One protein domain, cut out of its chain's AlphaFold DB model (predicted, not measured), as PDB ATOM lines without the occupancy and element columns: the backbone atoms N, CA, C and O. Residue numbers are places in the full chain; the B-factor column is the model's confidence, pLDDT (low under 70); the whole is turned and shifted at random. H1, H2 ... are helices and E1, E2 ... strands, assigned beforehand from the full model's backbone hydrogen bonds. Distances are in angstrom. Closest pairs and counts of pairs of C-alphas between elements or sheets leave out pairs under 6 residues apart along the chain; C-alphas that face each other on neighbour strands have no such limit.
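What this domain is: This is residues 36 to 81 and 88 to 231 of the 244 residues of an uncharacterized protein of Pelagibacterales bacterium (UniProt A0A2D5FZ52). This is a long model with two lobes: at one end a small three-stranded sheet with H3 packed over one face, at the other an up-and-down bundle of H6, H7 and H8, with H6 running from the end of E3 into the bundle. Short H5 packs on both H3 and H7, H4 packs on H8, and residues 223 to 231 of H8 stick out at the far end. The printed part has 190 residues, with eight named helices and three named strands in the order H1 E1 H2 H3 H4 H5 E2 E3 H6 H7 H8; the sheet's order is E1 E3 E2, all antiparallel, and the class is mostly helix. The whole is loose, with a radius of gyration of the C-alphas of 22.3 A, and spans 82 by 39 by 26 A.

How they stand to each other: The inner strand E3, residues 124 to 131, is antiparallel to E1, residues 43 to 49, with N 46 and O 128 within hydrogen-bond range at 3.0 A. E3 forms a hairpin with E2, residues 114 to 119, with N 127 and O 116 at 2.8 A. H3, residues 59 to 80, is on the sheet at a height of 7.0 A, over E1 and E3, slantwise to the strands at 47 degrees to E3 on the local plane. H1, residues 36 to 39, and H2, residues 54 to 57, only graze the sheet. H6, residues 132 to 160, is on the sheet; its closest C-alphas with E1 are those of Arg 132 and Tyr 43, 5.1 A. With H7, residues 167 to 185, and H8, residues 195 to 231, it makes a bundle, each helix running against the one before. The hairpin H6 and H7 has a shallow tilt of 23 degrees, closest C-alphas Phe 143 and Ile 184, 6.1 A. The hairpin H7 and H8 has a shallow tilt of 29 degrees, closest C-alphas Leu 170 and Tyr 215, 5.7 A. H5, residues 101 to 108, touches H3, closest C-alphas Gly 108 and Ile 70, 5.9 A, and H7, closest C-alphas Ala 102 and Glu 183, 5.1 A. H4, residues 88 to 93, touches H8, closest C-alphas Leu 89 and Gln 202, 7.7 A. H3 and H6 are apart. Every O i to N i+4 pair is within hydrogen-bond range in H3, H5, H6, H7 and H8, and 1 of 2 in H4; H1 and H2 are too short for such a pair.

Where its parts are: H1 begins at C-alpha 36 (155.544, 195.080, 235.052). E3 is 22.6 A long, H3 31.6 A, H6 41.7 A, H7 26.2 A and H8 53.4 A, ending at C-alpha 231 (170.420, 158.780, 167.983).

The domain as a whole: The C-alphas of Gly 121 and Asp 231, the two farthest apart, are 82.7 A apart. Residues 82 to 87 are not printed; C-alphas 81 and 88 are 16.1 A apart across the cut. Of the links printed whole, none is long. Mean pLDDT of the printed part is 83.0, and it is under 70 at residues 78 to 81, 88 to 106, 108 to 111 and 163.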
ATOM      1  N   LYS A  36     154.096 195.304 234.915       80.69
ATOM      2  CA  LYS A  36     155.544 195.080 235.052       80.69
ATOM      3  C   LYS A  36     156.035 193.952 234.148       80.69
ATOM      4  O   LYS A  36     157.182 193.982 233.696       80.69
ATOM      5  N   LEU A  37     155.197 192.947 233.874       79.88
ATOM      6  CA  LEU A  37     155.523 191.901 232.900       79.88
ATOM      7  C   LEU A  37     155.529 192.448 231.472       79.88
ATOM      8  O   LEU A  37     156.374 192.026 230.679       79.88
ATOM      9  N   LEU A  38     154.629 193.380 231.154       80.94
ATOM     10  CA  LEU A  38     154.504 193.972 229.820       80.94
ATOM     11  C   LEU A  38     155.697 194.865 229.461       80.94
ATOM     12  O   LEU A  38     156.156 194.843 228.320       80.94
ATOM     13  N   GLU A  39     156.247 195.588 230.436       80.38
ATOM     14  CA  GLU A  39     157.433 196.437 230.254       80.38
ATOM     15  C   GLU A  39     158.755 195.646 230.247       80.38
ATOM     16  O   GLU A  39     159.815 196.149 229.854       80.38
ATOM     17  N   SER A  40     158.724 194.384 230.679       84.88
ATOM     18  CA  SER A  40     159.927 193.583 230.863       84.88
ATOM     19  C   SER A  40     160.484 193.030 229.550       84.88
ATOM     20  O   SER A  40     159.865 192.235 228.843       84.88
ATOM     21  N   LYS A  41     161.769 193.314 229.295       84.25
ATOM     22  CA  LYS A  41     162.536 192.721 228.180       84.25
ATOM     23  C   LYS A  41     162.716 191.201 228.289       84.25
ATOM     24  O   LYS A  41     163.224 190.591 227.351       84.25
ATOM     25  N   LEU A  42     162.333 190.586 229.411       86.06
ATOM     26  CA  LEU A  42     162.391 189.135 229.615       86.06
ATOM     27  C   LEU A  42     161.274 188.384 228.885       86.06
ATOM     28  O   LEU A  42     161.337 187.157 228.790       86.06
ATOM     29  N   TYR A  43     160.280 189.097 228.354       87.50
ATOM     30  CA  TYR A  43     159.135 188.515 227.670       87.50
ATOM     31  C   TYR A  43     159.087 188.945 226.201       87.50
ATOM     32  O   TYR A  43     159.609 189.985 225.788       87.50
ATOM     33  N   TYR A  44     158.525 188.073 225.375       87.81
ATOM     34  CA  TYR A  44     157.923 188.467 224.114       87.81
ATOM     35  C   TYR A  44     156.462 188.764 224.389       87.81
ATOM     36  O   TYR A  44     155.794 187.971 225.057       87.81
ATOM     37  N   THR A  45     155.989 189.893 223.884       89.31
ATOM     38  CA  THR A  45     154.637 190.378 224.120       89.31
ATOM     39  C   THR A  45     154.008 190.740 222.782       89.31
ATOM     40  O   THR A  45     154.682 191.203 221.862       89.31
ATOM     41  N   ALA A  46     152.717 190.474 222.653       90.88
ATOM     42  CA  ALA A  46     151.896 191.003 221.578       90.88
ATOM     43  C   ALA A  46     150.522 191.342 222.139       90.88
ATOM     44  O   ALA A  46     150.060 190.704 223.087       90.88
ATOM     45  N   SER A  47     149.885 192.343 221.547       90.88
ATOM     46  CA  SER A  47     148.637 192.905 222.046       90.88
ATOM     47  C   SER A  47     147.634 193.126 220.930       90.88
ATOM     48  O   SER A  47     148.012 193.459 219.805       90.88
ATOM     49  N   GLN A  48     146.352 193.020 221.258       91.56
ATOM     50  CA  GLN A  48     145.263 193.361 220.357       91.56
ATOM     51  C   GLN A  48     144.098 193.955 221.148       91.56
ATOM     52  O   GLN A  48     143.725 193.450 222.206       91.56
ATOM     53  N   LYS A  49     143.529 195.040 220.621       89.75
ATOM     54  CA  LYS A  49     142.332 195.663 221.188       89.75
ATOM     55  C   LYS A  49     141.138 194.720 221.049       89.75
ATOM     56  O   LYS A  49     140.912 194.190 219.958       89.75
ATOM     57  N   LEU A  50     140.385 194.553 222.132       88.00
ATOM     58  CA  LEU A  50     139.143 193.787 222.146       88.00
ATOM     59  C   LEU A  50     137.983 194.649 221.647       88.00
ATOM     60  O   LEU A  50     137.917 195.851 221.927       88.00
ATOM     61  N   LYS A  51     137.058 194.044 220.897       86.69
ATOM     62  CA  LYS A  51     135.762 194.674 220.596       86.69
ATOM     63  C   LYS A  51     134.750 194.416 221.707       86.69
ATOM     64  O   LYS A  51     133.908 195.267 221.971       86.69
ATOM     65  N   ASN A  52     134.823 193.233 222.308       86.31
ATOM     66  CA  ASN A  52     134.071 192.814 223.482       86.31
ATOM     67  C   ASN A  52     134.880 191.755 224.248       86.31
ATOM     68  O   ASN A  52     135.792 191.142 223.689       86.31
ATOM     69  N   LEU A  53     134.528 191.536 225.513       84.81
ATOM     70  CA  LEU A  53     135.239 190.602 226.382       84.81
ATOM     71  C   LEU A  53     135.100 189.139 225.922       84.81
ATOM     72  O   LEU A  53     136.046 188.362 226.040       84.81
ATOM     73  N   ASP A  54     133.952 188.763 225.355       87.38
ATOM     74  CA  ASP A  54     133.686 187.390 224.899       87.38
ATOM     75  C   ASP A  54     134.642 186.949 223.778       87.38
ATOM     76  O   ASP A  54     135.048 185.785 223.717       87.38
ATOM     77  N   GLU A  55     135.064 187.887 222.921       88.75
ATOM     78  CA  GLU A  55     136.023 187.666 221.836       88.75
ATOM     79  C   GLU A  55     137.329 187.046 222.354       88.75
ATOM     80  O   GLU A  55     137.876 186.144 221.716       88.75
ATOM     81  N   PHE A  56     137.790 187.454 223.541       87.25
ATOM     82  CA  PHE A  56     139.023 186.959 224.155       87.25
ATOM     83  C   PHE A  56     139.028 185.440 224.356       87.25
ATOM     84  O   PHE A  56     140.077 184.793 224.265       87.25
ATOM     85  N   TYR A  57     137.862 184.854 224.624       86.00
ATOM     86  CA  TYR A  57     137.734 183.426 224.890       86.00
ATOM     87  C   TYR A  57     137.660 182.587 223.615       86.00
ATOM     88  O   TYR A  57     137.804 181.368 223.694       86.00
ATOM     89  N   THR A  58     137.508 183.218 222.449       90.06
ATOM     90  CA  THR A  58     137.423 182.514 221.170       90.06
ATOM     91  C   THR A  58     138.783 181.980 220.713       90.06
ATOM     92  O   THR A  58     139.825 182.635 220.830       90.06
ATOM     93  N   ASP A  59     138.773 180.781 220.129       88.62
ATOM     94  CA  ASP A  59     139.977 180.179 219.546       88.62
ATOM     95  C   ASP A  59     140.517 181.003 218.372       88.62
ATOM     96  O   ASP A  59     141.731 181.097 218.179       88.62
ATOM     97  N   GLU A  60     139.626 181.631 217.600       91.06
ATOM     98  CA  GLU A  60     140.000 182.490 216.478       91.06
ATOM     99  C   GLU A  60     140.821 183.693 216.953       91.06
ATOM    100  O   GLU A  60     141.916 183.936 216.435       91.06
ATOM    101  N   PHE A  61     140.348 184.398 217.982       90.75
ATOM    102  CA  PHE A  61     141.066 185.534 218.545       90.75
ATOM    103  C   PHE A  61     142.421 185.114 219.120       90.75
ATOM    104  O   PHE A  61     143.453 185.690 218.768       90.75
ATOM    105  N   LYS A  62     142.461 184.048 219.931       87.62
ATOM    106  CA  LYS A  62     143.714 183.527 220.506       87.62
ATOM    107  C   LYS A  62     144.710 183.086 219.434       87.62
ATOM    108  O   LYS A  62     145.916 183.288 219.600       87.62
ATOM    109  N   SER A  63     144.227 182.503 218.335       87.50
ATOM    110  CA  SER A  63     145.040 182.104 217.183       87.50
ATOM    111  C   SER A  63     145.621 183.316 216.450       87.50
ATOM    112  O   SER A  63     146.820 183.344 216.149       87.50
ATOM    113  N   ASN A  64     144.813 184.357 216.232       88.94
ATOM    114  CA  ASN A  64     145.265 185.614 215.640       88.94
ATOM    115  C   ASN A  64     146.310 186.307 216.523       88.94
ATOM    116  O   ASN A  64     147.388 186.649 216.038       88.94
ATOM    117  N   LEU A  65     146.062 186.407 217.828       89.12
ATOM    118  CA  LEU A  65     146.994 187.000 218.784       89.12
ATOM    119  C   LEU A  65     148.323 186.221 218.841       89.12
ATOM    120  O   LEU A  65     149.406 186.810 218.815       89.12
ATOM    121  N   LYS A  66     148.264 184.883 218.795       88.31
ATOM    122  CA  LYS A  66     149.453 184.024 218.667       88.31
ATOM    123  C   LYS A  66     150.214 184.287 217.366       88.31
ATOM    124  O   LYS A  66     151.444 184.307 217.371       88.31
ATOM    125  N   ARG A  67     149.518 184.507 216.249       86.44
ATOM    126  CA  ARG A  67     150.146 184.853 214.967       86.44
ATOM    127  C   ARG A  67     150.873 186.196 215.035       86.44
ATOM    128  O   ARG A  67     151.983 186.282 214.513       86.44
ATOM    129  N   VAL A  68     150.291 187.204 215.683       88.75
ATOM    130  CA  VAL A  68     150.946 188.506 215.900       88.75
ATOM    131  C   VAL A  68     152.222 188.324 216.725       88.75
ATOM    132  O   VAL A  68     153.286 188.770 216.300       88.75
ATOM    133  N   LEU A  69     152.164 187.563 217.823       88.50
ATOM    134  CA  LEU A  69     153.343 187.259 218.641       88.50
ATOM    135  C   LEU A  69     154.468 186.590 217.838       88.50
ATOM    136  O   LEU A  69     155.636 186.949 217.970       88.50
ATOM    137  N   ILE A  70     154.129 185.622 216.985       85.81
ATOM    138  CA  ILE A  70     155.096 184.932 216.117       85.81
ATOM    139  C   ILE A  70     155.803 185.920 215.178       85.81
ATOM    140  O   ILE A  70     157.010 185.800 214.951       85.81
ATOM    141  N   LEU A  71     155.070 186.894 214.630       82.62
ATOM    142  CA  LEU A  71     155.639 187.928 213.766       82.62
ATOM    143  C   LEU A  71     156.580 188.859 214.540       82.62
ATOM    144  O   LEU A  71     157.683 189.124 214.054       82.62
ATOM    145  N   GLU A  72     156.199 189.273 215.748       84.06
ATOM    146  CA  GLU A  72     157.035 190.103 216.626       84.06
ATOM    147  C   GLU A  72     158.348 189.411 216.994       84.06
ATOM    148  O   GLU A  72     159.436 189.961 216.794       84.06
ATOM    149  N   ILE A  73     158.265 188.150 217.432       84.19
ATOM    150  CA  ILE A  73     159.441 187.323 217.719       84.19
ATOM    151  C   ILE A  73     160.344 187.290 216.485       84.19
ATOM    152  O   ILE A  73     161.504 187.701 216.557       84.19
ATOM    153  N   SER A  74     159.801 186.878 215.332       78.62
ATOM    154  CA  SER A  74     160.532 186.781 214.060       78.62
ATOM    155  C   SER A  74     161.257 188.078 213.691       78.62
ATOM    156  O   SER A  74     162.415 188.047 213.250       78.62
ATOM    157  N   SER A  75     160.609 189.226 213.897       76.00
ATOM    158  CA  SER A  75     161.208 190.538 213.672       76.00
ATOM    159  C   SER A  75     162.379 190.791 214.629       76.00
ATOM    160  O   SER A  75     163.482 191.082 214.163       76.00
ATOM    161  N   SER A  76     162.188 190.565 215.934       78.50
ATOM    162  CA  SER A  76     163.203 190.784 216.978       78.50
ATOM    163  C   SER A  76     164.465 189.937 216.807       78.50
ATOM    164  O   SER A  76     165.565 190.408 217.089       78.50
ATOM    165  N   ILE A  77     164.347 188.689 216.364       73.06
ATOM    166  CA  ILE A  77     165.529 187.855 216.105       73.06
ATOM    167  C   ILE A  77     166.340 188.434 214.953       73.06
ATOM    168  O   ILE A  77     167.560 188.485 215.019       73.06
ATOM    169  N   THR A  78     165.655 188.908 213.912       62.78
ATOM    170  CA  THR A  78     166.300 189.450 212.710       62.78
ATOM    171  C   THR A  78     167.162 190.674 213.034       62.78
ATOM    172  O   THR A  78     168.222 190.841 212.440       62.78
ATOM    173  N   THR A  79     166.732 191.512 213.979       55.72
ATOM    174  CA  THR A  79     167.495 192.691 214.415       55.72
ATOM    175  C   THR A  79     168.648 192.345 215.359       55.72
ATOM    176  O   THR A  79     169.637 193.071 215.382       55.72
ATOM    177  N   SER A  80     168.556 191.240 216.106       54.94
ATOM    178  CA  SER A  80     169.593 190.803 217.052       54.94
ATOM    179  C   SER A  80     170.684 189.937 216.419       54.94
ATOM    180  O   SER A  80     171.768 189.813 216.986       54.94
ATOM    181  N   THR A  81     170.417 189.295 215.283       54.22
ATOM    182  CA  THR A  81     171.367 188.381 214.642       54.22
ATOM    183  C   THR A  81     172.395 189.123 213.787       54.22
ATOM    184  O   THR A  81     172.342 189.086 212.559       54.22
ATOM    185  N   SER A  88     180.475 177.757 208.001       63.78
ATOM    186  CA  SER A  88     179.755 176.563 207.539       63.78
ATOM    187  C   SER A  88     178.235 176.582 207.746       63.78
ATOM    188  O   SER A  88     177.504 175.989 206.958       63.78
ATOM    189  N   LEU A  89     177.733 177.222 208.808       69.81
ATOM    190  CA  LEU A  89     176.292 177.285 209.088       69.81
ATOM    191  C   LEU A  89     175.626 178.478 208.397       69.81
ATOM    192  O   LEU A  89     174.425 178.437 208.123       69.81
ATOM    193  N   LYS A  90     176.401 179.515 208.055       68.31
ATOM    194  CA  LYS A  90     175.900 180.676 207.307       68.31
ATOM    195  C   LYS A  90     175.273 180.269 205.975       68.31
ATOM    196  O   LYS A  90     174.222 180.799 205.635       68.31
ATOM    197  N   ASP A  91     175.833 179.282 205.280       65.50
ATOM    198  CA  ASP A  91     175.305 178.809 203.991       65.50
ATOM    199  C   ASP A  91     173.968 178.063 204.112       65.50
ATOM    200  O   ASP A  91     173.151 178.062 203.184       65.50
ATOM    201  N   ILE A  92     173.711 177.459 205.275       69.94
ATOM    202  CA  ILE A  92     172.438 176.806 205.604       69.94
ATOM    203  C   ILE A  92     171.371 177.863 205.930       69.94
ATOM    204  O   ILE A  92     170.217 177.739 205.514       69.94
ATOM    205  N   ILE A  93     171.760 178.922 206.649       61.88
ATOM    206  CA  ILE A  93     170.871 180.010 207.086       61.88
ATOM    207  C   ILE A  93     170.543 180.968 205.925       61.88
ATOM    208  O   ILE A  93     169.385 181.338 205.725       61.88
ATOM    209  N   GLY A  94     171.549 181.352 205.135       54.62
ATOM    210  CA  GLY A  94     171.505 182.441 204.153       54.62
ATOM    211  C   GLY A  94     170.573 182.222 202.959       54.62
ATOM    212  O   GLY A  94     170.255 183.167 202.242       54.62
ATOM    213  N   LYS A  95     170.063 181.003 202.754       54.84
ATOM    214  CA  LYS A  95     169.105 180.705 201.675       54.84
ATOM    215  C   LYS A  95     167.651 181.053 202.016       54.84
ATOM    216  O   LYS A  95     166.779 180.929 201.156       54.84
ATOM    217  N   LYS A  96     167.344 181.480 203.247       56.97
ATOM    218  CA  LYS A  96     165.958 181.598 203.731       56.97
ATOM    219  C   LYS A  96     165.532 183.044 203.945       56.97
ATOM    220  O   LYS A  96     165.978 183.716 204.868       56.97
ATOM    221  N   LYS A  97     164.596 183.503 203.108       56.03
ATOM    222  CA  LYS A  97     163.970 184.828 203.232       56.03
ATOM    223  C   LYS A  97     163.184 184.969 204.544       56.03
ATOM    224  O   LYS A  97     162.608 184.002 205.053       56.03
ATOM    225  N   ARG A  98     163.110 186.219 205.018       51.25
ATOM    226  CA  ARG A  98     162.452 186.707 206.249       51.25
ATOM    227  C   ARG A  98     161.015 186.195 206.453       51.25
ATOM    228  O   ARG A  98     160.595 186.038 207.593       51.25
ATOM    229  N   GLU A  99     160.323 185.872 205.360       57.19
ATOM    230  CA  GLU A  99     158.910 185.462 205.300       57.19
ATOM    231  C   GLU A  99     158.705 183.967 205.011       57.19
ATOM    232  O   GLU A  99     157.588 183.529 204.735       57.19
ATOM    233  N   SER A 100     159.771 183.158 205.011       64.81
ATOM    234  CA  SER A 100     159.613 181.746 204.662       64.81
ATOM    235  C   SER A 100     158.617 181.068 205.612       64.81
ATOM    236  O   SER A 100     158.742 181.151 206.836       64.81
ATOM    237  N   LYS A 101     157.625 180.370 205.042       69.12
ATOM    238  CA  LYS A 101     156.611 179.617 205.798       69.12
ATOM    239  C   LYS A 101     157.257 178.684 206.828       69.12
ATOM    240  O   LYS A 101     156.771 178.587 207.945       69.12
ATOM    241  N   ALA A 102     158.400 178.089 206.476       61.19
ATOM    242  CA  ALA A 102     159.213 177.272 207.373       61.19
ATOM    243  C   ALA A 102     159.644 178.026 208.643       61.19
ATOM    244  O   ALA A 102     159.520 177.482 209.733       61.19
ATOM    245  N   ARG A 103     160.079 179.290 208.528       68.31
ATOM    246  CA  ARG A 103     160.460 180.125 209.678       68.31
ATOM    247  C   ARG A 103     159.263 180.476 210.553       68.31
ATOM    248  O   ARG A 103     159.352 180.349 211.766       68.31
ATOM    249  N   ILE A 104     158.136 180.852 209.951       68.56
ATOM    250  CA  ILE A 104     156.901 181.156 210.691       68.56
ATOM    251  C   ILE A 104     156.405 179.913 211.443       68.56
ATOM    252  O   ILE A 104     156.076 179.996 212.621       68.56
ATOM    253  N   THR A 105     156.395 178.747 210.792       69.56
ATOM    254  CA  THR A 105     156.000 177.475 211.412       69.56
ATOM    255  C   THR A 105     156.954 177.058 212.530       69.56
ATOM    256  O   THR A 105     156.494 176.635 213.587       69.56
ATOM    257  N   ALA A 106     158.263 177.209 212.324       62.62
ATOM    258  CA  ALA A 106     159.281 176.881 213.317       62.62
ATOM    259  C   ALA A 106     159.153 177.757 214.579       62.62
ATOM    260  O   ALA A 106     159.106 177.238 215.691       62.62
ATOM    261  N   ILE A 107     158.976 179.071 214.404       70.50
ATOM    262  CA  ILE A 107     158.716 180.023 215.498       70.50
ATOM    263  C   ILE A 107     157.361 179.727 216.172       70.50
ATOM    264  O   ILE A 107     157.226 179.797 217.392       70.50
ATOM    265  N   GLY A 108     156.354 179.327 215.391       65.12
ATOM    266  CA  GLY A 108     154.996 179.057 215.863       65.12
ATOM    267  C   GLY A 108     154.811 177.820 216.741       65.12
ATOM    268  O   GLY A 108     153.749 177.677 217.351       65.12
ATOM    269  N   ALA A 109     155.835 176.973 216.882       63.22
ATOM    270  CA  ALA A 109     155.838 175.809 217.776       63.22
ATOM    271  C   ALA A 109     155.831 176.166 219.286       63.22
ATOM    272  O   ALA A 109     156.088 175.310 220.128       63.22
ATOM    273  N   ALA A 110     155.553 177.427 219.628       58.00
ATOM    274  CA  ALA A 110     155.759 178.020 220.940       58.00
ATOM    275  C   ALA A 110     154.948 177.388 222.087       58.00
ATOM    276  O   ALA A 110     153.758 177.089 221.944       58.00
ATOM    277  N   VAL A 111     155.669 177.297 223.211       66.00
ATOM    278  CA  VAL A 111     155.324 177.083 224.631       66.00
ATOM    279  C   VAL A 111     153.971 177.659 225.036       66.00
ATOM    280  O   VAL A 111     153.539 178.641 224.441       66.00
ATOM    281  N   PHE A 112     153.360 177.082 226.082       71.81
ATOM    282  CA  PHE A 112     152.168 177.580 226.781       71.81
ATOM    283  C   PHE A 112     152.240 179.099 227.010       71.81
ATOM    284  O   PHE A 112     152.908 179.548 227.945       71.81
ATOM    285  N   PRO A 113     151.594 179.901 226.149       83.69
ATOM    286  CA  PRO A 113     151.608 181.338 226.310       83.69
ATOM    287  C   PRO A 113     150.636 181.719 227.424       83.69
ATOM    288  O   PRO A 113     149.600 181.072 227.599       83.69
ATOM    289  N   LYS A 114     150.952 182.777 228.170       87.25
ATOM    290  CA  LYS A 114     149.991 183.353 229.113       87.25
ATOM    291  C   LYS A 114     149.185 184.420 228.392       87.25
ATOM    292  O   LYS A 114     149.750 185.217 227.644       87.25
ATOM    293  N   TYR A 115     147.884 184.418 228.636       87.56
ATOM    294  CA  TYR A 115     146.972 185.434 228.139       87.56
ATOM    295  C   TYR A 115     146.517 186.301 229.310       87.56
ATOM    296  O   TYR A 115     146.271 185.783 230.400       87.56
ATOM    297  N   MET A 116     146.421 187.603 229.083       88.44
ATOM    298  CA  MET A 116     145.928 188.567 230.067       88.44
ATOM    299  C   MET A 116     145.084 189.629 229.370       88.44
ATOM    300  O   MET A 116     145.209 189.828 228.158       88.44
ATOM    301  N   ILE A 117     144.248 190.304 230.147       88.62
ATOM    302  CA  ILE A 117     143.459 191.446 229.699       88.62
ATOM    303  C   ILE A 117     143.823 192.614 230.603       88.62
ATOM    304  O   ILE A 117     143.856 192.468 231.823       88.62
ATOM    305  N   CYS A 118     144.115 193.755 229.995       86.19
ATOM    306  CA  CYS A 118     144.348 195.007 230.696       86.19
ATOM    307  C   CYS A 118     143.288 196.011 230.264       86.19
ATOM    308  O   CYS A 118     143.056 196.189 229.066       86.19
ATOM    309  N   ASP A 119     142.659 196.656 231.237       81.50
ATOM    310  CA  ASP A 119     141.779 197.792 230.994       81.50
ATOM    311  C   ASP A 119     142.619 199.070 231.016       81.50
ATOM    312  O   ASP A 119     143.342 199.325 231.977       81.50
ATOM    313  N   ASN A 120     142.549 199.848 229.938       73.00
ATOM    314  CA  ASN A 120     143.269 201.113 229.815       73.00
ATOM    315  C   ASN A 120     142.342 202.330 230.018       73.00
ATOM    316  O   ASN A 120     142.681 203.438 229.605       73.00
ATOM    317  N   GLY A 121     141.144 202.124 230.580       71.69
ATOM    318  CA  GLY A 121     140.130 203.142 230.882       71.69
ATOM    319  C   GLY A 121     139.164 203.437 229.729       71.69
ATOM    320  O   GLY A 121     137.988 203.693 229.969       71.69
ATOM    321  N   ASP A 122     139.638 203.355 228.482       74.44
ATOM    322  CA  ASP A 122     138.827 203.604 227.276       74.44
ATOM    323  C   ASP A 122     138.465 202.323 226.506       74.44
ATOM    324  O   ASP A 122     137.549 202.306 225.677       74.44
ATOM    325  N   PHE A 123     139.251 201.262 226.684       78.69
ATOM    326  CA  PHE A 123     139.069 199.974 226.023       78.69
ATOM    327  C   PHE A 123     139.925 198.891 226.676       78.69
ATOM    328  O   PHE A 123     141.016 199.153 227.183       78.69
ATOM    329  N   GLU A 124     139.459 197.652 226.550       87.56
ATOM    330  CA  GLU A 124     140.189 196.467 226.981       87.56
ATOM    331  C   GLU A 124     141.205 196.032 225.911       87.56
ATOM    332  O   GLU A 124     140.924 195.989 224.704       87.56
ATOM    333  N   ILE A 125     142.411 195.689 226.356       89.69
ATOM    334  CA  ILE A 125     143.499 195.191 225.518       89.69
ATOM    335  C   ILE A 125     143.854 193.784 225.980       89.69
ATOM    336  O   ILE A 125     144.230 193.566 227.130       89.69
ATOM    337  N   ALA A 126     143.791 192.829 225.059       91.19
ATOM    338  CA  ALA A 126     144.290 191.490 225.303       91.19
ATOM    339  C   ALA A 126     145.780 191.414 224.977       91.19
ATOM    340  O   ALA A 126     146.217 191.872 223.918       91.19
ATOM    341  N   PHE A 127     146.539 190.753 225.841       90.38
ATOM    342  CA  PHE A 127     147.944 190.452 225.621       90.38
ATOM    343  C   PHE A 127     148.183 188.949 225.617       90.38
ATOM    344  O   PHE A 127     147.564 188.184 226.358       90.38
ATOM    345  N   ILE A 128     149.146 188.541 224.798       89.81
ATOM    346  CA  ILE A 128     149.785 187.236 224.859       89.81
ATOM    347  C   ILE A 128     151.251 187.453 225.219       89.81
ATOM    348  O   ILE A 128     151.940 188.273 224.606       89.81
ATOM    349  N   ILE A 129     151.731 186.716 226.215       88.88
ATOM    350  CA  ILE A 129     153.112 186.818 226.674       88.88
ATOM    351  C   ILE A 129     153.778 185.451 226.743       88.88
ATOM    352  O   ILE A 129     153.171 184.438 227.104       88.88
ATOM    353  N   VAL A 130     155.066 185.430 226.414       89.00
ATOM    354  CA  VAL A 130     155.917 184.246 226.526       89.00
ATOM    355  C   VAL A 130     157.269 184.657 227.090       89.00
ATOM    356  O   VAL A 130     157.889 185.605 226.608       89.00
ATOM    357  N   ASN A 131     157.753 183.933 228.098       87.94
ATOM    358  CA  ASN A 131     159.090 184.153 228.633       87.94
ATOM    359  C   ASN A 131     160.147 183.816 227.567       87.94
ATOM    360  O   ASN A 131     160.155 182.713 227.017       87.94
ATOM    361  N   ARG A 132     161.064 184.748 227.282       86.31
ATOM    362  CA  ARG A 132     162.074 184.585 226.223       86.31
ATOM    363  C   ARG A 132     162.988 183.388 226.465       86.31
ATOM    364  O   ARG A 132     163.294 182.665 225.522       86.31
ATOM    365  N   ARG A 133     163.396 183.153 227.716       86.00
ATOM    366  CA  ARG A 133     164.305 182.059 228.086       86.00
ATOM    367  C   ARG A 133     163.626 180.700 227.941       86.00
ATOM    368  O   ARG A 133     164.217 179.775 227.392       86.00
ATOM    369  N   GLU A 134     162.389 180.578 228.413       86.00
ATOM    370  CA  GLU A 134     161.601 179.347 228.255       86.00
ATOM    371  C   GLU A 134     161.307 179.064 226.783       86.00
ATOM    372  O   GLU A 134     161.435 177.927 226.329       86.00
ATOM    373  N   TYR A 135     160.991 180.111 226.021       86.50
ATOM    374  CA  TYR A 135     160.810 180.024 224.582       86.50
ATOM    375  C   TYR A 135     162.073 179.521 223.880       86.50
ATOM    376  O   TYR A 135     162.011 178.523 223.168       86.50
ATOM    377  N   GLN A 136     163.226 180.155 224.107       83.69
ATOM    378  CA  GLN A 136     164.505 179.740 223.518       83.69
ATOM    379  C   GLN A 136     164.852 178.293 223.876       83.69
ATOM    380  O   GLN A 136     165.237 177.522 222.998       83.69
ATOM    381  N   LYS A 137     164.645 177.893 225.138       86.00
ATOM    382  CA  LYS A 137     164.847 176.509 225.579       86.00
ATOM    383  C   LYS A 137     163.952 175.538 224.811       86.00
ATOM    384  O   LYS A 137     164.448 174.552 224.280       86.00
ATOM    385  N   ALA A 138     162.658 175.826 224.696       86.44
ATOM    386  CA  ALA A 138     161.731 174.969 223.964       86.44
ATOM    387  C   ALA A 138     162.063 174.885 222.466       86.44
ATOM    388  O   ALA A 138     161.955 173.812 221.868       86.44
ATOM    389  N   GLN A 139     162.508 175.991 221.863       86.38
ATOM    390  CA  GLN A 139     162.976 176.000 220.477       86.38
ATOM    391  C   GLN A 139     164.238 175.150 220.303       86.38
ATOM    392  O   GLN A 139     164.314 174.372 219.352       86.38
ATOM    393  N   PHE A 140     165.190 175.226 221.237       88.00
ATOM    394  CA  PHE A 140     166.380 174.375 221.248       88.00
ATOM    395  C   PHE A 140     166.036 172.893 221.428       88.00
ATOM    396  O   PHE A 140     166.508 172.055 220.658       88.00
ATOM    397  N   ASP A 141     165.166 172.555 222.378       88.00
ATOM    398  CA  ASP A 141     164.733 171.175 222.613       88.00
ATOM    399  C   ASP A 141     164.031 170.601 221.372       88.00
ATOM    400  O   ASP A 141     164.303 169.469 220.950       88.00
ATOM    401  N   ASN A 142     163.175 171.398 220.724       87.19
ATOM    402  CA  ASN A 142     162.516 171.005 219.485       87.19
ATOM    403  C   ASN A 142     163.506 170.864 218.320       87.19
ATOM    404  O   ASN A 142     163.433 169.870 217.590       87.19
ATOM    405  N   PHE A 143     164.443 171.804 218.163       89.69
ATOM    406  CA  PHE A 143     165.528 171.725 217.184       89.69
ATOM    407  C   PHE A 143     166.301 170.419 217.351       89.69
ATOM    408  O   PHE A 143     166.385 169.628 216.413       89.69
ATOM    409  N   LYS A 144     166.794 170.149 218.562       91.50
ATOM    410  CA  LYS A 144     167.630 168.988 218.863       91.50
ATOM    411  C   LYS A 144     166.890 167.685 218.604       91.50
ATOM    412  O   LYS A 144     167.407 166.808 217.915       91.50
ATOM    413  N   ARG A 145     165.658 167.560 219.104       91.12
ATOM    414  CA  ARG A 145     164.818 166.376 218.882       91.12
ATOM    415  C   ARG A 145     164.603 166.120 217.390       91.12
ATOM    416  O   ARG A 145     164.744 164.985 216.933       91.12
ATOM    417  N   THR A 146     164.287 167.170 216.637       91.12
ATOM    418  CA  THR A 146     163.971 167.087 215.206       91.12
ATOM    419  C   THR A 146     165.216 166.772 214.377       91.12
ATOM    420  O   THR A 146     165.174 165.872 213.536       91.12
ATOM    421  N   LEU A 147     166.343 167.435 214.660       93.94
ATOM    422  CA  LEU A 147     167.634 167.177 214.024       93.94
ATOM    423  C   LEU A 147     168.097 165.743 214.278       93.94
ATOM    424  O   LEU A 147     168.348 165.012 213.325       93.94
ATOM    425  N   VAL A 148     168.143 165.299 215.538       94.88
ATOM    426  CA  VAL A 148     168.587 163.941 215.892       94.88
ATOM    427  C   VAL A 148     167.729 162.883 215.204       94.88
ATOM    428  O   VAL A 148     168.260 161.928 214.637       94.88
ATOM    429  N   PHE A 149     166.405 163.047 215.227       95.56
ATOM    430  CA  PHE A 149     165.492 162.097 214.604       95.56
ATOM    431  C   PHE A 149     165.699 162.016 213.085       95.56
ATOM    432  O   PHE A 149     165.865 160.924 212.533       95.56
ATOM    433  N   HIS A 150     165.717 163.157 212.393       96.06
ATOM    434  CA  HIS A 150     165.822 163.166 210.937       96.06
ATOM    435  C   HIS A 150     167.226 162.835 210.431       96.06
ATOM    436  O   HIS A 150     167.325 162.111 209.440       96.06
ATOM    437  N   ALA A 151     168.281 163.260 211.128       95.31
ATOM    438  CA  ALA A 151     169.657 162.910 210.797       95.31
ATOM    439  C   ALA A 151     169.890 161.401 210.901       95.31
ATOM    440  O   ALA A 151     170.360 160.787 209.947       95.31
ATOM    441  N   ARG A 152     169.467 160.767 212.005       94.56
ATOM    442  CA  ARG A 152     169.566 159.305 212.169       94.56
ATOM    443  C   ARG A 152     168.799 158.553 211.087       94.56
ATOM    444  O   ARG A 152     169.329 157.620 210.491       94.56
ATOM    445  N   ASN A 153     167.569 158.974 210.799       95.31
ATOM    446  CA  ASN A 153     166.752 158.322 209.779       95.31
ATOM    447  C   ASN A 153     167.340 158.478 208.373       95.31
ATOM    448  O   ASN A 153     167.303 157.525 207.597       95.31
ATOM    449  N   LEU A 154     167.889 159.650 208.042       95.44
ATOM    450  CA  LEU A 154     168.534 159.879 206.752       95.44
ATOM    451  C   LEU A 154     169.838 159.084 206.622       95.44
ATOM    452  O   LEU A 154     170.048 158.447 205.594       95.44
ATOM    453  N   ASN A 155     170.663 159.052 207.671       93.56
ATOM    454  CA  ASN A 155     171.868 158.222 207.724       93.56
ATOM    455  C   ASN A 155     171.536 156.748 207.475       93.56
ATOM    456  O   ASN A 155     172.112 156.117 206.590       93.56
ATOM    457  N   ASN A 156     170.545 156.219 208.196       92.19
ATOM    458  CA  ASN A 156     170.091 154.842 208.021       92.19
ATOM    459  C   ASN A 156     169.575 154.592 206.601       92.19
ATOM    460  O   ASN A 156     169.913 153.577 205.997       92.19
ATOM    461  N   LEU A 157     168.795 155.525 206.050       92.06
ATOM    462  CA  LEU A 157     168.306 155.436 204.680       92.06
ATOM    463  C   LEU A 157     169.469 155.360 203.681       92.06
ATOM    464  O   LEU A 157     169.489 154.459 202.852       92.06
ATOM    465  N   ILE A 158     170.445 156.266 203.774       90.12
ATOM    466  CA  ILE A 158     171.617 156.309 202.887       90.12
ATOM    467  C   ILE A 158     172.461 155.046 203.016       90.12
ATOM    468  O   ILE A 158     172.852 154.485 201.997       90.12
ATOM    469  N   SER A 159     172.693 154.559 204.237       88.38
ATOM    470  CA  SER A 159     173.492 153.349 204.476       88.38
ATOM    471  C   SER A 159     172.880 152.075 203.883       88.38
ATOM    472  O   SER A 159     173.602 151.128 203.594       88.38
ATOM    473  N   ARG A 160     171.554 152.052 203.700       87.00
ATOM    474  CA  ARG A 160     170.799 150.894 203.199       87.00
ATOM    475  C   ARG A 160     170.357 151.041 201.746       87.00
ATOM    476  O   ARG A 160     169.726 150.131 201.219       87.00
ATOM    477  N   MET A 161     170.618 152.183 201.111       85.06
ATOM    478  CA  MET A 161     170.265 152.385 199.710       85.06
ATOM    479  C   MET A 161     171.272 151.685 198.805       85.06
ATOM    480  O   MET A 161     172.472 151.940 198.878       85.06
ATOM    481  N   ASP A 162     170.758 150.848 197.911       78.75
ATOM    482  CA  ASP A 162     171.519 150.217 196.841       78.75
ATOM    483  C   ASP A 162     171.254 150.903 195.485       78.75
ATOM    484  O   ASP A 162     170.627 151.963 195.382       78.75
ATOM    485  N   THR A 163     171.751 150.307 194.405       69.94
ATOM    486  CA  THR A 163     171.578 150.817 193.037       69.94
ATOM    487  C   THR A 163     170.181 150.569 192.453       69.94
ATOM    488  O   THR A 163     169.880 151.105 191.383       69.94
ATOM    489  N   SER A 164     169.314 149.808 193.132       75.56
ATOM    490  CA  SER A 164     167.964 149.447 192.674       75.56
ATOM    491  C   SER A 164     166.896 150.492 193.028       75.56
ATOM    492  O   SER A 164     165.749 150.416 192.576       75.56
ATOM    493  N   VAL A 165     167.268 151.513 193.805       82.81
ATOM    494  CA  VAL A 165     166.346 152.532 194.310       82.81
ATOM    495  C   VAL A 165     165.665 153.291 193.169       82.81
ATOM    496  O   VAL A 165     166.294 153.870 192.278       82.81
ATOM    497  N   SER A 166     164.334 153.353 193.225       85.44
ATOM    498  CA  SER A 166     163.558 154.031 192.191       85.44
ATOM    499  C   SER A 166     163.743 155.554 192.219       85.44
ATOM    500  O   SER A 166     163.796 156.202 193.268       85.44
ATOM    501  N   LYS A 167     163.733 156.169 191.030       86.75
ATOM    502  CA  LYS A 167     163.755 157.634 190.876       86.75
ATOM    503  C   LYS A 167     162.613 158.318 191.641       86.75
ATOM    504  O   LYS A 167     162.814 159.401 192.185       86.75
ATOM    505  N   ASN A 168     161.419 157.720 191.652       88.69
ATOM    506  CA  ASN A 168     160.251 158.299 192.320       88.69
ATOM    507  C   ASN A 168     160.431 158.308 193.839       88.69
ATOM    508  O   ASN A 168     160.145 159.324 194.470       88.69
ATOM    509  N   PHE A 169     160.975 157.225 194.396       90.62
ATOM    510  CA  PHE A 169     161.338 157.163 195.805       90.62
ATOM    511  C   PHE A 169     162.372 158.240 196.159       90.62
ATOM    512  O   PHE A 169     162.124 159.037 197.061       90.62
ATOM    513  N   LEU A 170     163.472 158.345 195.401       90.88
ATOM    514  CA  LEU A 170     164.477 159.390 195.638       90.88
ATOM    515  C   LEU A 170     163.882 160.795 195.532       90.88
ATOM    516  O   LEU A 170     164.114 161.609 196.415       90.88
ATOM    517  N   LYS A 171     163.050 161.073 194.520       93.00
ATOM    518  CA  LYS A 171     162.374 162.374 194.372       93.00
ATOM    519  C   LYS A 171     161.563 162.738 195.619       93.00
ATOM    520  O   LYS A 171     161.611 163.880 196.074       93.00
ATOM    521  N   GLN A 172     160.804 161.782 196.158       94.50
ATOM    522  CA  GLN A 172     160.003 161.989 197.365       94.50
ATOM    523  C   GLN A 172     160.886 162.214 198.595       94.50
ATOM    524  O   GLN A 172     160.616 163.125 199.374       94.50
ATOM    525  N   LYS A 173     161.950 161.419 198.757       95.00
ATOM    526  CA  LYS A 173     162.868 161.540 199.895       95.00
ATOM    527  C   LYS A 173     163.678 162.832 199.849       95.00
ATOM    528  O   LYS A 173     163.746 163.491 200.878       95.00
ATOM    529  N   VAL A 174     164.185 163.243 198.684       93.69
ATOM    530  CA  VAL A 174     164.818 164.559 198.484       93.69
ATOM    531  C   VAL A 174     163.867 165.655 198.939       93.69
ATOM    532  O   VAL A 174     164.169 166.360 199.892       93.69
ATOM    533  N   LYS A 175     162.657 165.724 198.365       93.00
ATOM    534  CA  LYS A 175     161.673 166.752 198.739       93.00
ATOM    535  C   LYS A 175     161.409 166.777 200.248       93.00
ATOM    536  O   LYS A 175     161.358 167.851 200.843       93.00
ATOM    537  N   PHE A 176     161.231 165.608 200.859       93.88
ATOM    538  CA  PHE A 176     160.979 165.494 202.291       93.88
ATOM    539  C   PHE A 176     162.156 166.012 203.126       93.88
ATOM    540  O   PHE A 176     161.957 166.860 203.991       93.88
ATOM    541  N   TYR A 177     163.374 165.537 202.868       94.50
ATOM    542  CA  TYR A 177     164.535 165.886 203.684       94.50
ATOM    543  C   TYR A 177     165.051 167.302 203.428       94.50
ATOM    544  O   TYR A 177     165.458 167.942 204.391       94.50
ATOM    545  N   THR A 178     164.930 167.844 202.213       90.75
ATOM    546  CA  THR A 178     165.155 169.276 201.955       90.75
ATOM    547  C   THR A 178     164.156 170.119 202.754       90.75
ATOM    548  O   THR A 178     164.556 171.063 203.421       90.75
ATOM    549  N   THR A 179     162.876 169.722 202.810       88.31
ATOM    550  CA  THR A 179     161.869 170.411 203.644       88.31
ATOM    551  C   THR A 179     162.211 170.338 205.139       88.31
ATOM    552  O   THR A 179     162.059 171.317 205.863       88.31
ATOM    553  N   LYS A 180     162.704 169.194 205.631       89.62
ATOM    554  CA  LYS A 180     163.118 169.059 207.038       89.62
ATOM    555  C   LYS A 180     164.378 169.843 207.365       89.62
ATOM    556  O   LYS A 180     164.408 170.513 208.392       89.62
ATOM    557  N   MET A 181     165.370 169.820 206.482       88.69
ATOM    558  CA  MET A 181     166.532 170.703 206.560       88.69
ATOM    559  C   MET A 181     166.094 172.162 206.601       88.69
ATOM    560  O   MET A 181     166.622 172.962 207.371       88.69
ATOM    561  N   ASP A 182     165.064 172.483 205.826       83.69
ATOM    562  CA  ASP A 182     164.528 173.817 205.758       83.69
ATOM    563  C   ASP A 182     163.849 174.277 207.056       83.69
ATOM    564  O   ASP A 182     164.044 175.421 207.474       83.69
ATOM    565  N   GLU A 183     163.046 173.418 207.671       83.25
ATOM    566  CA  GLU A 183     162.386 173.675 208.953       83.25
ATOM    567  C   GLU A 183     163.408 173.779 210.095       83.25
ATOM    568  O   GLU A 183     163.364 174.730 210.873       83.25
ATOM    569  N   ILE A 184     164.371 172.851 210.158       87.25
ATOM    570  CA  ILE A 184     165.427 172.825 211.182       87.25
ATOM    571  C   ILE A 184     166.347 174.047 211.042       87.25
ATOM    572  O   ILE A 184     166.624 174.729 212.024       87.25
ATOM    573  N   GLY A 185     166.785 174.369 209.822       83.62
ATOM    574  CA  GLY A 185     167.654 175.516 209.556       83.62
ATOM    575  C   GLY A 185     167.010 176.858 209.917       83.62
ATOM    576  O   GLY A 185     167.708 177.798 210.286       83.62
ATOM    577  N   ALA A 186     165.677 176.949 209.874       80.69
ATOM    578  CA  ALA A 186     164.957 178.154 210.270       80.69
ATOM    579  C   ALA A 186     164.945 178.403 211.793       80.69
ATOM    580  O   ALA A 186     164.646 179.523 212.209       80.69
ATOM    581  N   LEU A 187     165.289 177.394 212.604       82.06
ATOM    582  CA  LEU A 187     165.449 177.510 214.057       82.06
ATOM    583  C   LEU A 187     166.839 178.007 214.468       82.06
ATOM    584  O   LEU A 187     166.972 178.514 215.574       82.06
ATOM    585  N   LEU A 188     167.853 177.902 213.600       83.00
ATOM    586  CA  LEU A 188     169.238 178.288 213.916       83.00
ATOM    587  C   LEU A 188     169.381 179.721 214.462       83.00
ATOM    588  O   LEU A 188     170.120 179.903 215.420       83.00
ATOM    589  N   PRO A 189     168.658 180.735 213.945       78.06
ATOM    590  CA  PRO A 189     168.704 182.085 214.509       78.06
ATOM    591  C   PRO A 189     168.145 182.211 215.939       78.06
ATOM    592  O   PRO A 189     168.287 183.266 216.548       78.06
ATOM    593  N   LEU A 190     167.440 181.192 216.447       76.75
ATOM    594  CA  LEU A 190     166.732 181.216 217.737       76.75
ATOM    595  C   LEU A 190     167.518 180.574 218.875       76.75
ATOM    596  O   LEU A 190     167.078 180.639 220.024       76.75
ATOM    597  N   ILE A 191     168.594 179.869 218.543       80.06
ATOM    598  CA  ILE A 191     169.238 178.909 219.427       80.06
ATOM    599  C   ILE A 191     170.750 179.076 219.389       80.06
ATOM    600  O   ILE A 191     171.327 179.455 218.372       80.06
ATOM    601  N   GLU A 192     171.390 178.714 220.490       80.75
ATOM    602  CA  GLU A 192     172.840 178.590 220.563       80.75
ATOM    603  C   GLU A 192     173.217 177.118 220.403       80.75
ATOM    604  O   GLU A 192     172.698 176.249 221.108       80.75
ATOM    605  N   LEU A 193     174.097 176.826 219.447       81.31
ATOM    606  CA  LEU A 193     174.586 175.472 219.220       81.31
ATOM    607  C   LEU A 193     175.865 175.222 220.012       81.31
ATOM    608  O   LEU A 193     176.740 176.079 220.103       81.31
ATOM    609  N   ASN A 194     175.997 174.006 220.535       84.56
ATOM    610  CA  ASN A 194     177.294 173.486 220.956       84.56
ATOM    611  C   ASN A 194     177.967 172.752 219.782       84.56
ATOM    612  O   ASN A 194     177.305 172.356 218.823       84.56
ATOM    613  N   GLY A 195     179.270 172.479 219.895       82.44
ATOM    614  CA  GLY A 195     180.031 171.845 218.811       82.44
ATOM    615  C   GLY A 195     179.503 170.475 218.356       82.44
ATOM    616  O   GLY A 195     179.637 170.133 217.187       82.44
ATOM    617  N   LYS A 196     178.853 169.688 219.230       88.75
ATOM    618  CA  LYS A 196     178.262 168.396 218.828       88.75
ATOM    619  C   LYS A 196     177.038 168.594 217.937       88.75
ATOM    620  O   LYS A 196     176.879 167.886 216.946       88.75
ATOM    621  N   ASP A 197     176.181 169.545 218.295       88.25
ATOM    622  CA  ASP A 197     174.968 169.854 217.538       88.25
ATOM    623  C   ASP A 197     175.309 170.526 216.193       88.25
ATOM    624  O   ASP A 197     174.653 170.247 215.188       88.25
ATOM    625  N   GLU A 198     176.377 171.334 216.136       87.94
ATOM    626  CA  GLU A 198     176.905 171.888 214.880       87.94
ATOM    627  C   GLU A 198     177.366 170.790 213.913       87.94
ATOM    628  O   GLU A 198     176.956 170.784 212.750       87.94
ATOM    629  N   VAL A 199     178.170 169.833 214.394       90.50
ATOM    630  CA  VAL A 199     178.649 168.698 213.586       90.50
ATOM    631  C   VAL A 199     177.475 167.874 213.065       90.50
ATOM    632  O   VAL A 199     177.406 167.585 211.871       90.50
ATOM    633  N   LEU A 200     176.498 167.561 213.918       92.44
ATOM    634  CA  LEU A 200     175.321 166.797 213.505       92.44
ATOM    635  C   LEU A 200     174.491 167.535 212.440       92.44
ATOM    636  O   LEU A 200     173.967 166.910 211.516       92.44
ATOM    637  N   MET A 201     174.374 168.862 212.542       91.19
ATOM    638  CA  MET A 201     173.685 169.682 211.542       91.19
ATOM    639  C   MET A 201     174.423 169.679 210.196       91.19
ATOM    640  O   MET A 201     173.791 169.584 209.141       91.19
ATOM    641  N   GLN A 202     175.756 169.739 210.218       90.06
ATOM    642  CA  GLN A 202     176.583 169.630 209.015       90.06
ATOM    643  C   GLN A 202     176.459 168.248 208.366       90.06
ATOM    644  O   GLN A 202     176.214 168.163 207.163       90.06
ATOM    645  N   GLU A 203     176.551 167.170 209.146       92.25
ATOM    646  CA  GLU A 203     176.343 165.804 208.654       92.25
ATOM    647  C   GLU A 203     174.962 165.644 208.018       92.25
ATOM    648  O   GLU A 203     174.824 165.064 206.939       92.25
ATOM    649  N   PHE A 204     173.923 166.183 208.660       94.62
ATOM    650  CA  PHE A 204     172.578 166.153 208.105       94.62
ATOM    651  C   PHE A 204     172.507 166.894 206.763       94.62
ATOM    652  O   PHE A 204     172.003 166.328 205.794       94.62
ATOM    653  N   SER A 205     173.091 168.094 206.672       91.69
ATOM    654  CA  SER A 205     173.211 168.870 205.428       91.69
ATOM    655  C   SER A 205     173.876 168.072 204.301       91.69
ATOM    656  O   SER A 205     173.316 167.923 203.214       91.69
ATOM    657  N   ILE A 206     175.046 167.488 204.582       92.25
ATOM    658  CA  ILE A 206     175.834 166.705 203.621       92.25
ATOM    659  C   ILE A 206     175.017 165.529 203.087       92.25
ATOM    660  O   ILE A 206     175.010 165.253 201.887       92.25
ATOM    661  N   ASN A 207     174.294 164.845 203.968       94.50
ATOM    662  CA  ASN A 207     173.465 163.713 203.587       94.50
ATOM    663  C   ASN A 207     172.256 164.110 202.733       94.50
ATOM    664  O   ASN A 207     171.897 163.373 201.812       94.50
ATOM    665  N   VAL A 208     171.648 165.272 202.988       93.94
ATOM    666  CA  VAL A 208     170.596 165.826 202.119       93.94
ATOM    667  C   VAL A 208     171.163 166.077 200.722       93.94
ATOM    668  O   VAL A 208     170.601 165.590 199.741       93.94
ATOM    669  N   SER A 209     172.324 166.728 200.624       91.50
ATOM    670  CA  SER A 209     172.991 166.970 199.338       91.50
ATOM    671  C   SER A 209     173.409 165.676 198.636       91.50
ATOM    672  O   SER A 209     173.298 165.559 197.416       91.50
ATOM    673  N   ARG A 210     173.838 164.650 199.379       91.56
ATOM    674  CA  ARG A 210     174.127 163.325 198.812       91.56
ATOM    675  C   ARG A 210     172.882 162.705 198.180       91.56
ATOM    676  O   ARG A 210     172.967 162.150 197.086       91.56
ATOM    677  N   LEU A 211     171.734 162.822 198.841       92.12
ATOM    678  CA  LEU A 211     170.457 162.324 198.336       92.12
ATOM    679  C   LEU A 211     170.014 163.067 197.062       92.12
ATOM    680  O   LEU A 211     169.556 162.433 196.108       92.12
ATOM    681  N   GLU A 212     170.189 164.389 197.031       90.88
ATOM    682  CA  GLU A 212     169.956 165.236 195.852       90.88
ATOM    683  C   GLU A 212     170.839 164.801 194.676       90.88
ATOM    684  O   GLU A 212     170.333 164.506 193.590       90.88
ATOM    685  N   ASN A 213     172.140 164.624 194.921       90.44
ATOM    686  CA  ASN A 213     173.097 164.172 193.913       90.44
ATOM    687  C   ASN A 213     172.742 162.787 193.351       90.44
ATOM    688  O   ASN A 213     172.793 162.580 192.137       90.44
ATOM    689  N   MET A 214     172.337 161.833 194.198       89.31
ATOM    690  CA  MET A 214     171.891 160.507 193.746       89.31
ATOM    691  C   MET A 214     170.665 160.601 192.828       89.31
ATOM    692  O   MET A 214     170.594 159.926 191.795       89.31
ATOM    693  N   TYR A 215     169.697 161.454 193.173       90.56
ATOM    694  CA  TYR A 215     168.518 161.687 192.342       90.56
ATOM    695  C   TYR A 215     168.888 162.288 190.978       90.56
ATOM    696  O   TYR A 215     168.393 161.826 189.939       90.56
ATOM    697  N   ASP A 216     169.783 163.274 190.961       88.50
ATOM    698  CA  ASP A 216     170.221 163.927 189.730       88.50
ATOM    699  C   ASP A 216     171.033 162.997 188.831       88.50
ATOM    700  O   ASP A 216     170.789 162.959 187.621       88.50
ATOM    701  N   GLN A 217     171.894 162.148 189.395       87.44
ATOM    702  CA  GLN A 217     172.594 161.105 188.640       87.44
ATOM    703  C   GLN A 217     171.617 160.143 187.949       87.44
ATOM    704  O   GLN A 217     171.775 159.850 186.760       87.44
ATOM    705  N   LEU A 218     170.561 159.683 188.633       85.06
ATOM    706  CA  LEU A 218     169.533 158.842 188.001       85.06
ATOM    707  C   LEU A 218     168.762 159.592 186.910       85.06
ATOM    708  O   LEU A 218     168.406 159.010 185.879       85.06
ATOM    709  N   ARG A 219     168.484 160.882 187.115       84.94
ATOM    710  CA  ARG A 219     167.814 161.725 186.120       84.94
ATOM    711  C   ARG A 219     168.677 161.899 184.870       84.94
ATOM    712  O   ARG A 219     168.140 161.786 183.768       84.94
ATOM    713  N   GLN A 220     169.973 162.149 185.032       85.62
ATOM    714  CA  GLN A 220     170.922 162.303 183.931       85.62
ATOM    715  C   GLN A 220     171.121 160.988 183.176       85.62
ATOM    716  O   GLN A 220     170.942 160.973 181.962       85.62
ATOM    717  N   LYS A 221     171.361 159.864 183.869       80.56
ATOM    718  CA  LYS A 221     171.494 158.537 183.233       80.56
ATOM    719  C   LYS A 221     170.291 158.188 182.352       80.56
ATOM    720  O   LYS A 221     170.469 157.694 181.244       80.56
ATOM    721  N   LYS A 222     169.062 158.479 182.801       73.50
ATOM    722  CA  LYS A 222     167.855 158.270 181.979       73.50
ATOM    723  C   LYS A 222     167.806 159.178 180.747       73.50
ATOM    724  O   LYS A 222     167.387 158.719 179.692       73.50
ATOM    725  N   ARG A 223     168.228 160.441 180.871       75.75
ATOM    726  CA  ARG A 223     168.301 161.376 179.735       75.75
ATOM    727  C   ARG A 223     169.326 160.925 178.696       75.75
ATOM    728  O   ARG A 223     168.997 160.924 177.518       75.75
ATOM    729  N   PHE A 224     170.512 160.497 179.130       77.62
ATOM    730  CA  PHE A 224     171.538 159.960 178.233       77.62
ATOM    731  C   PHE A 224     171.053 158.709 177.498       77.62
ATOM    732  O   PHE A 224     171.123 158.683 176.278       77.62
ATOM    733  N   LYS A 225     170.458 157.734 178.203       77.12
ATOM    734  CA  LYS A 225     169.886 156.533 177.563       77.12
ATOM    735  C   LYS A 225     168.800 156.855 176.536       77.12
ATOM    736  O   LYS A 225     168.726 156.211 175.500       77.12
ATOM    737  N   PHE A 226     167.943 157.838 176.820       75.56
ATOM    738  CA  PHE A 226     166.909 158.257 175.875       75.56
ATOM    739  C   PHE A 226     167.504 158.948 174.644       75.56
ATOM    740  O   PHE A 226     167.073 158.675 173.530       75.56
ATOM    741  N   LYS A 227     168.519 159.796 174.838       81.81
ATOM    742  CA  LYS A 227     169.253 160.418 173.734       81.81
ATOM    743  C   LYS A 227     169.936 159.363 172.855       81.81
ATOM    744  O   LYS A 227     169.755 159.391 171.653       81.81
ATOM    745  N   GLU A 228     170.606 158.383 173.460       78.75
ATOM    746  CA  GLU A 228     171.247 157.275 172.739       78.75
ATOM    747  C   GLU A 228     170.239 156.436 171.932       78.75
ATOM    748  O   GLU A 228     170.535 156.016 170.818       78.75
ATOM    749  N   LEU A 229     169.031 156.211 172.464       78.06
ATOM    750  CA  LEU A 229     167.949 155.547 171.726       78.06
ATOM    751  C   LEU A 229     167.468 156.371 170.525       78.06
ATOM    752  O   LEU A 229     167.234 155.800 169.464       78.06
ATOM    753  N   LEU A 230     167.321 157.690 170.682       82.00
ATOM    754  CA  LEU A 230     166.939 158.581 169.583       82.00
ATOM    755  C   LEU A 230     168.017 158.642 168.500       82.00
ATOM    756  O   LEU A 230     167.685 158.573 167.321       82.00
ATOM    757  N   ASP A 231     169.284 158.735 168.901       82.94
ATOM    758  CA  ASP A 231     170.420 158.780 167.983       82.94
ATOM    759  C   ASP A 231     170.503 157.460 167.185       82.94
ATOM    760  O   ASP A 231     170.503 157.489 165.958       82.94
TER     761      ASP A 231